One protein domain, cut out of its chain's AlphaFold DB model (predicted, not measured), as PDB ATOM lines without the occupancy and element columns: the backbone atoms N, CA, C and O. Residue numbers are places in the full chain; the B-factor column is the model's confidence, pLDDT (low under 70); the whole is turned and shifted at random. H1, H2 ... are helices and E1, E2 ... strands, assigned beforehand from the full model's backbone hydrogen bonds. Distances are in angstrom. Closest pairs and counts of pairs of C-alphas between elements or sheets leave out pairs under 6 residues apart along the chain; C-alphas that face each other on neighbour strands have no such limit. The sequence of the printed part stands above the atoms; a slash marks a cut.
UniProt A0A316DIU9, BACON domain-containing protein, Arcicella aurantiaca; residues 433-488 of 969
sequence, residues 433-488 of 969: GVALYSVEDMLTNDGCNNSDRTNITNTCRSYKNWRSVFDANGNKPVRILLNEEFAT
ATOM      1  N   GLY A 433     -28.417 -40.141  -9.114       58.16
ATOM      2  CA  GLY A 433     -27.091 -40.136  -8.518       58.16
ATOM      3  C   GLY A 433     -26.383 -38.785  -8.600       58.16
ATOM      4  O   GLY A 433     -26.875 -37.806  -9.174       58.16
ATOM      5  N   VAL A 434     -25.198 -38.756  -7.990       65.12
ATOM      6  CA  VAL A 434     -24.389 -37.549  -7.830       65.12
ATOM      7  C   VAL A 434     -22.942 -37.819  -8.205       65.12
ATOM      8  O   VAL A 434     -22.361 -38.797  -7.742       65.12
ATOM      9  N   ALA A 435     -22.346 -36.913  -8.973       68.19
ATOM     10  CA  ALA A 435     -20.912 -36.862  -9.227       68.19
ATOM     11  C   ALA A 435     -20.328 -35.495  -8.827       68.19
ATOM     12  O   ALA A 435     -21.059 -34.535  -8.579       68.19
ATOM     13  N   LEU A 436     -18.999 -35.413  -8.756       69.81
ATOM     14  CA  LEU A 436     -18.265 -34.197  -8.395       69.81
ATOM     15  C   LEU A 436     -17.433 -33.706  -9.582       69.81
ATOM     16  O   LEU A 436     -16.698 -34.485 -10.186       69.81
ATOM     17  N   TYR A 437     -17.501 -32.407  -9.841       82.75
ATOM     18  CA  TYR A 437     -16.595 -31.644 -10.690       82.75
ATOM     19  C   TYR A 437     -15.817 -30.683  -9.781       82.75
ATOM     20  O   TYR A 437     -16.428 -29.949  -9.010       82.75
ATOM     21  N   SER A 438     -14.485 -30.646  -9.862       82.06
ATOM     22  CA  SER A 438     -13.650 -29.717  -9.081       82.06
ATOM     23  C   SER A 438     -12.728 -28.928  -9.995       82.06
ATOM     24  O   SER A 438     -12.043 -29.529 -10.818       82.06
ATOM     25  N   VAL A 439     -12.650 -27.607  -9.812       85.31
ATOM     26  CA  VAL A 439     -11.713 -26.751 -10.560       85.31
ATOM     27  C   VAL A 439     -10.263 -27.230 -10.401       85.31
ATOM     28  O   VAL A 439      -9.516 -27.248 -11.374       85.31
ATOM     29  N   GLU A 440      -9.872 -27.680  -9.208       79.12
ATOM     30  CA  GLU A 440      -8.525 -28.204  -8.940       79.12
ATOM     31  C   GLU A 440      -8.235 -29.496  -9.721       79.12
ATOM     32  O   GLU A 440      -7.146 -29.657 -10.272       79.12
ATOM     33  N   ASP A 441      -9.210 -30.406  -9.805       77.44
ATOM     34  CA  ASP A 441      -9.081 -31.649 -10.576       77.44
ATOM     35  C   ASP A 441      -8.989 -31.345 -12.074       77.44
ATOM     36  O   ASP A 441      -8.137 -31.898 -12.766       77.44
ATOM     37  N   MET A 442      -9.810 -30.414 -12.564       82.62
ATOM     38  CA  MET A 442      -9.778 -29.981 -13.960       82.62
ATOM     39  C   MET A 442      -8.436 -29.358 -14.335       82.62
ATOM     40  O   MET A 442      -7.900 -29.661 -15.393       82.62
ATOM     41  N   LEU A 443      -7.865 -28.523 -13.465       79.50
ATOM     42  CA  LEU A 443      -6.527 -27.981 -13.681       79.50
ATOM     43  C   LEU A 443      -5.492 -29.109 -13.690       79.50
ATOM     44  O   LEU A 443      -4.758 -29.247 -14.662       79.50
ATOM     45  N   THR A 444      -5.491 -29.958 -12.659       75.75
ATOM     46  CA  THR A 444      -4.514 -31.045 -12.472       75.75
ATOM     47  C   THR A 444      -4.463 -32.027 -13.648       75.75
ATOM     48  O   THR A 444      -3.388 -32.518 -13.982       75.75
ATOM     49  N   ASN A 445      -5.605 -32.312 -14.280       75.06
ATOM     50  CA  ASN A 445      -5.708 -33.268 -15.387       75.06
ATOM     51  C   ASN A 445      -5.637 -32.622 -16.781       75.06
ATOM     52  O   ASN A 445      -5.819 -33.335 -17.765       75.06
ATOM     53  N   ASP A 446      -5.389 -31.312 -16.879       78.06
ATOM     54  CA  ASP A 446      -5.487 -30.572 -18.143       78.06
ATOM     55  C   ASP A 446      -6.859 -30.755 -18.831       78.06
ATOM     56  O   ASP A 446      -7.003 -31.066 -20.013       78.06
ATOM     57  N   GLY A 447      -7.909 -30.591 -18.033       82.56
ATOM     58  CA  GLY A 447      -9.284 -30.794 -18.444       82.56
ATOM     59  C   GLY A 447      -9.727 -32.247 -18.436       82.56
ATOM     60  O   GLY A 447      -9.177 -33.100 -17.744       82.56
ATOM     61  N   CYS A 448     -10.802 -32.513 -19.172       82.94
ATOM     62  CA  CYS A 448     -11.406 -33.827 -19.311       82.94
ATOM     63  C   CYS A 448     -11.413 -34.240 -20.775       82.94
ATOM     64  O   CYS A 448     -12.172 -33.689 -21.571       82.94
ATOM     65  N   ASN A 449     -10.654 -35.284 -21.110       83.81
ATOM     66  CA  ASN A 449     -10.878 -36.003 -22.354       83.81
ATOM     67  C   ASN A 449     -12.129 -36.881 -22.207       83.81
ATOM     68  O   ASN A 449     -12.072 -37.972 -21.641       83.81
ATOM     69  N   ASN A 450     -13.265 -36.383 -22.684       86.56
ATOM     70  CA  ASN A 450     -14.534 -37.111 -22.715       86.56
ATOM     71  C   ASN A 450     -14.936 -37.530 -24.139       86.56
ATOM     72  O   ASN A 450     -16.088 -37.896 -24.360       86.56
ATOM     73  N   SER A 451     -14.007 -37.468 -25.096       86.00
ATOM     74  CA  SER A 451     -14.249 -37.876 -26.483       86.00
ATOM     75  C   SER A 451     -14.090 -39.387 -26.669       86.00
ATOM     76  O   SER A 451     -14.868 -40.009 -27.389       86.00
ATOM     77  N   ASP A 452     -13.126 -40.010 -25.977       83.44
ATOM     78  CA  ASP A 452     -13.010 -41.472 -25.924       83.44
ATOM     79  C   ASP A 452     -13.926 -42.031 -24.831       83.44
ATOM     80  O   ASP A 452     -13.599 -42.086 -23.644       83.44
ATOM     81  N   ARG A 453     -15.119 -42.447 -25.252       83.69
ATOM     82  CA  ARG A 453     -16.151 -42.995 -24.363       83.69
ATOM     83  C   ARG A 453     -15.885 -44.446 -23.948       83.69
ATOM     84  O   ARG A 453     -16.607 -44.963 -23.101       83.69
ATOM     85  N   THR A 454     -14.882 -45.098 -24.537       75.75
ATOM     86  CA  THR A 454     -14.544 -46.508 -24.289       75.75
ATOM     87  C   THR A 454     -13.375 -46.663 -23.321       75.75
ATOM     88  O   THR A 454     -13.364 -47.594 -22.516       75.75
ATOM     89  N   ASN A 455     -12.425 -45.723 -23.326       72.19
ATOM     90  CA  ASN A 455     -11.273 -45.718 -22.432       72.19
ATOM     91  C   ASN A 455     -11.439 -44.710 -21.285       72.19
ATOM     92  O   ASN A 455     -10.819 -43.647 -21.240       72.19
ATOM     93  N   ILE A 456     -12.250 -45.084 -20.298       70.12
ATOM     94  CA  ILE A 456     -12.519 -44.249 -19.117       70.12
ATOM     95  C   ILE A 456     -11.338 -44.184 -18.131       70.12
ATOM     96  O   ILE A 456     -11.396 -43.458 -17.140       70.12
ATOM     97  N   THR A 457     -10.256 -44.929 -18.367       62.91
ATOM     98  CA  THR A 457      -9.101 -45.005 -17.460       62.91
ATOM     99  C   THR A 457      -8.190 -43.779 -17.589       62.91
ATOM    100  O   THR A 457      -7.685 -43.283 -16.578       62.91
ATOM    101  N   ASN A 458      -8.054 -43.217 -18.795       69.00
ATOM    102  CA  ASN A 458      -7.135 -42.112 -19.110       69.00
ATOM    103  C   ASN A 458      -7.867 -40.771 -19.296       69.00
ATOM    104  O   ASN A 458      -7.751 -40.106 -20.321       69.00
ATOM    105  N   THR A 459      -8.646 -40.380 -18.289       78.81
ATOM    106  CA  THR A 459      -9.419 -39.127 -18.269       78.81
ATOM    107  C   THR A 459      -9.529 -38.559 -16.847       78.81
ATOM    108  O   THR A 459      -9.115 -39.211 -15.877       78.81
ATOM    109  N   CYS A 460     -10.074 -37.349 -16.721       76.38
ATOM    110  CA  CYS A 460     -10.252 -36.636 -15.457       76.38
ATOM    111  C   CYS A 460     -11.159 -37.400 -14.476       76.38
ATOM    112  O   CYS A 460     -11.990 -38.234 -14.863       76.38
ATOM    113  N   ARG A 461     -11.060 -37.080 -13.181       72.00
ATOM    114  CA  ARG A 461     -11.877 -37.722 -12.142       72.00
ATOM    115  C   ARG A 461     -13.358 -37.388 -12.297       72.00
ATOM    116  O   ARG A 461     -14.198 -38.258 -12.082       72.00
ATOM    117  N   SER A 462     -13.676 -36.159 -12.705       80.62
ATOM    118  CA  SER A 462     -15.056 -35.716 -12.955       80.62
ATOM    119  C   SER A 462     -15.799 -36.629 -13.940       80.62
ATOM    120  O   SER A 462     -16.893 -37.108 -13.639       80.62
ATOM    121  N   TYR A 463     -15.183 -36.944 -15.084       85.88
ATOM    122  CA  TYR A 463     -15.791 -37.797 -16.104       85.88
ATOM    123  C   TYR A 463     -15.869 -39.261 -15.659       85.88
ATOM    124  O   TYR A 463     -16.909 -39.884 -15.839       85.88
ATOM    125  N   LYS A 464     -14.834 -39.792 -14.990       76.31
ATOM    126  CA  LYS A 464     -14.852 -41.144 -14.392       76.31
ATOM    127  C   LYS A 464     -16.010 -41.327 -13.414       76.31
ATOM    128  O   LYS A 464     -16.774 -42.285 -13.519       76.31
ATOM    129  N   ASN A 465     -16.152 -40.382 -12.485       69.56
ATOM    130  CA  ASN A 465     -17.203 -40.406 -11.474       69.56
ATOM    131  C   ASN A 465     -18.584 -40.291 -12.122       69.56
ATOM    132  O   ASN A 465     -19.476 -41.074 -11.806       69.56
ATOM    133  N   TRP A 466     -18.757 -39.349 -13.054       84.25
ATOM    134  CA  TRP A 466     -20.011 -39.201 -13.787       84.25
ATOM    135  C   TRP A 466     -20.362 -40.459 -14.579       84.25
ATOM    136  O   TRP A 466     -21.479 -40.947 -14.453       84.25
ATOM    137  N   ARG A 467     -19.419 -41.014 -15.349       81.00
ATOM    138  CA  ARG A 467     -19.644 -42.185 -16.204       81.00
ATOM    139  C   ARG A 467     -20.042 -43.400 -15.376       81.00
ATOM    140  O   ARG A 467     -21.035 -44.039 -15.699       81.00
ATOM    141  N   SER A 468     -19.350 -43.634 -14.259       64.75
ATOM    142  CA  SER A 468     -19.696 -44.691 -13.302       64.75
ATOM    143  C   SER A 468     -21.134 -44.554 -12.787       64.75
ATOM    144  O   SER A 468     -21.883 -45.527 -12.798       64.75
ATOM    145  N   VAL A 469     -21.549 -43.345 -12.391       64.44
ATOM    146  CA  VAL A 469     -22.914 -43.091 -11.904       64.44
ATOM    147  C   VAL A 469     -23.940 -43.197 -13.033       64.44
ATOM    148  O   VAL A 469     -25.012 -43.762 -12.838       64.44
ATOM    149  N   PHE A 470     -23.626 -42.687 -14.217       77.88
ATOM    150  CA  PHE A 470     -24.506 -42.702 -15.379       77.88
ATOM    151  C   PHE A 470     -24.762 -44.140 -15.868       77.88
ATOM    152  O   PHE A 470     -25.919 -44.523 -16.049       77.88
ATOM    153  N   ASP A 471     -23.711 -44.961 -15.996       74.00
ATOM    154  CA  ASP A 471     -23.797 -46.390 -16.340       74.00
ATOM    155  C   ASP A 471     -24.634 -47.168 -15.327       74.00
ATOM    156  O   ASP A 471     -25.558 -47.899 -15.687       74.00
ATOM    157  N   ALA A 472     -24.344 -46.963 -14.041       53.91
ATOM    158  CA  ALA A 472     -25.018 -47.650 -12.947       53.91
ATOM    159  C   ALA A 472     -26.523 -47.379 -12.885       53.91
ATOM    160  O   ALA A 472     -27.280 -48.199 -12.366       53.91
ATOM    161  N   ASN A 473     -26.953 -46.231 -13.406       61.56
ATOM    162  CA  ASN A 473     -28.333 -45.775 -13.359       61.56
ATOM    163  C   ASN A 473     -29.045 -45.901 -14.714       61.56
ATOM    164  O   ASN A 473     -29.990 -45.159 -14.993       61.56
ATOM    165  N   GLY A 474     -28.601 -46.835 -15.562       69.94
ATOM    166  CA  GLY A 474     -29.257 -47.134 -16.834       69.94
ATOM    167  C   GLY A 474     -29.195 -45.969 -17.818       69.94
ATOM    168  O   GLY A 474     -30.163 -45.720 -18.534       69.94
ATOM    169  N   ASN A 475     -28.071 -45.246 -17.839       83.19
ATOM    170  CA  ASN A 475     -27.831 -44.092 -18.704       83.19
ATOM    171  C   ASN A 475     -28.787 -42.907 -18.457       83.19
ATOM    172  O   ASN A 475     -29.123 -42.168 -19.385       83.19
ATOM    173  N   LYS A 476     -29.245 -42.718 -17.212       81.62
ATOM    174  CA  LYS A 476     -30.050 -41.551 -16.820       81.62
ATOM    175  C   LYS A 476     -29.169 -40.333 -16.495       81.62
ATOM    176  O   LYS A 476     -28.086 -40.518 -15.942       81.62
ATOM    177  N   PRO A 477     -29.634 -39.096 -16.772       89.12
ATOM    178  CA  PRO A 477     -28.930 -37.861 -16.414       89.12
ATOM    179  C   PRO A 477     -28.476 -37.835 -14.954       89.12
ATOM    180  O   PRO A 477     -29.217 -38.244 -14.063       89.12
ATOM    181  N   VAL A 478     -27.280 -37.321 -14.686       79.38
ATOM    182  CA  VAL A 478     -26.664 -37.317 -13.348       79.38
ATOM    183  C   VAL A 478     -26.649 -35.902 -12.778       79.38
ATOM    184  O   VAL A 478     -26.555 -34.914 -13.512       79.38
ATOM    185  N   ARG A 479     -26.755 -35.762 -11.453       81.75
ATOM    186  CA  ARG A 479     -26.507 -34.477 -10.789       81.75
ATOM    187  C   ARG A 479     -25.005 -34.303 -10.559       81.75
ATOM    188  O   ARG A 479     -24.374 -35.165  -9.965       81.75
ATOM    189  N   ILE A 480     -24.415 -33.195 -10.992       81.81
ATOM    190  CA  ILE A 480     -22.976 -32.942 -10.833       81.81
ATOM    191  C   ILE A 480     -22.759 -31.705  -9.970       81.81
ATOM    192  O   ILE A 480     -23.187 -30.610 -10.331       81.81
ATOM    193  N   LEU A 481     -22.087 -31.872  -8.836       78.44
ATOM    194  CA  LEU A 481     -21.757 -30.776  -7.930       78.44
ATOM    195  C   LEU A 481     -20.432 -30.139  -8.344       78.44
ATOM    196  O   LEU A 481     -19.443 -30.845  -8.534       78.44
ATOM    197  N   LEU A 482     -20.417 -28.816  -8.479       85.19
ATOM    198  CA  LEU A 482     -19.232 -28.037  -8.820       85.19
ATOM    199  C   LEU A 482     -18.551 -27.496  -7.552       85.19
ATOM    200  O   LEU A 482     -19.158 -26.741  -6.791       85.19
ATOM    201  N   ASN A 483     -17.287 -27.867  -7.348       79.81
ATOM    202  CA  ASN A 483     -16.389 -27.313  -6.338       79.81
ATOM    203  C   ASN A 483     -15.475 -26.244  -6.969       79.81
ATOM    204  O   ASN A 483     -14.597 -26.563  -7.776       79.81
ATOM    205  N   GLU A 484     -15.675 -24.986  -6.567       86.50
ATOM    206  CA  GLU A 484     -14.927 -23.803  -7.031       86.50
ATOM    207  C   GLU A 484     -13.975 -23.238  -5.960       86.50
ATOM    208  O   GLU A 484     -13.516 -22.102  -6.080       86.50
ATOM    209  N   GLU A 485     -13.654 -23.998  -4.907       80.75
ATOM    210  CA  GLU A 485     -12.795 -23.537  -3.801       80.75
ATOM    211  C   GLU A 485     -11.428 -23.056  -4.302       80.75
ATOM    212  O   GLU A 485     -10.957 -21.993  -3.900       80.75
ATOM    213  N   PHE A 486     -10.831 -23.761  -5.272       83.19
ATOM    214  CA  PHE A 486      -9.559 -23.354  -5.876       83.19
ATOM    215  C   PHE A 486      -9.622 -21.955  -6.514       83.19
ATOM    216  O   PHE A 486      -8.652 -21.201  -6.434       83.19
ATOM    217  N   ALA A 487     -10.762 -21.606  -7.120       86.25
ATOM    218  CA  ALA A 487     -10.988 -20.338  -7.811       86.25
ATOM    219  C   ALA A 487     -11.397 -19.191  -6.869       86.25
ATOM    220  O   ALA A 487     -11.192 -18.024  -7.202       86.25
ATOM    221  N   THR A 488     -11.972 -19.512  -5.705       81.19
ATOM    222  CA  THR A 488     -12.664 -18.539  -4.843       81.19
ATOM    223  C   THR A 488     -12.065 -18.384  -3.440       81.19
ATOM    224  O   THR A 488     -12.356 -17.385  -2.788       81.19
TER     225      THR A 488
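Overview. This is residues 433 to 488 of the 969 residues of the protein "BACON domain-containing protein" of Arcicella aurantiaca (UniProt A0A316DIU9). A pair of parallel strands, E1 and E2, lies side by side, and the longest helix, H2, runs back along them and packs mainly on E1. The short helix H1 follows at the end of E1, a wide loop of residues 445 to 460 leads from it round to H2, and the small helix H3 beyond E2 makes one end of the long axis. The printed part has 56 residues, with three named helices and two named strands in the order E1, H1, H2, E2, H3; the class is mixed, helices and strands. The whole is compact, with a radius of gyration of the C-alphas of 11.4 A, yet elongated in outline, spanning 35 by 22 by 13 A.

Along the chain. Find C-alpha 434 at (-24.389, -37.549, -7.830), where E1 begins; it covers residues 434 to 438 and is 13.4 A long. H1, residues 439 to 444, follows at once and measures 8.6 A. Look next for C-alpha 461 at (-11.877, -37.722, -12.142), from which H2 runs through residues 461 to 472 for 16.5 A. E2 takes residues 479 to 483, 13.2 A. H3, residues 485 to 488, is 5.1 A long and ends at C-alpha 488, (-12.664, -18.539, -4.843).

Arrangement. Begin with the sheet: E1 and E2 are parallel neighbours with 26 degrees between their directions, and C-alphas 436 and 481 face each other at 4.9 A. Look there for N 437 and O 481, 2.8 A apart, and N 481 and O 435, 2.9 A apart, both within hydrogen-bond range. E1, H1 and H2, E2 make a strand-helix-strand unit, two parallel neighbour strands with helices between them along the chain, and its crossover is right-handed. The closest C-alphas of E1 and H2 are those of Tyr 437 and Ser 462, 4.9 A apart. Those closest between H2 and E2 belong to Trp 466 and Ile 480, at 7.5 A. H1 and H2 only just touch, with 3 pairs of C-alphas within 8 A, and H2 does so with residues 461 to 462 alone; the closest C-alphas are those of Asp 441 and Arg 461, 6.9 A apart. Their lines are only just about perpendicular, at 70.5 degrees. H1 also touches H3, the closest C-alphas being those of Glu 440 and Phe 486, 5.8 A apart. H2 and H3 are apart. In H1 and H2 every O i to N i+4 pair is within hydrogen-bond range; H3 is too short for such a pair.

Size, cuts and confidence. The two C-alphas farthest apart, those of Gly 474 and Thr 488, are 35.2 A from each other. The printed part has no cut. The link from H1 to H2 is long, with 16 residues. Mean pLDDT of the printed part is 77.3; look for values under 70 at residues 433 to 436, 457 to 458, 465, 468 to 469 and 472 to 474.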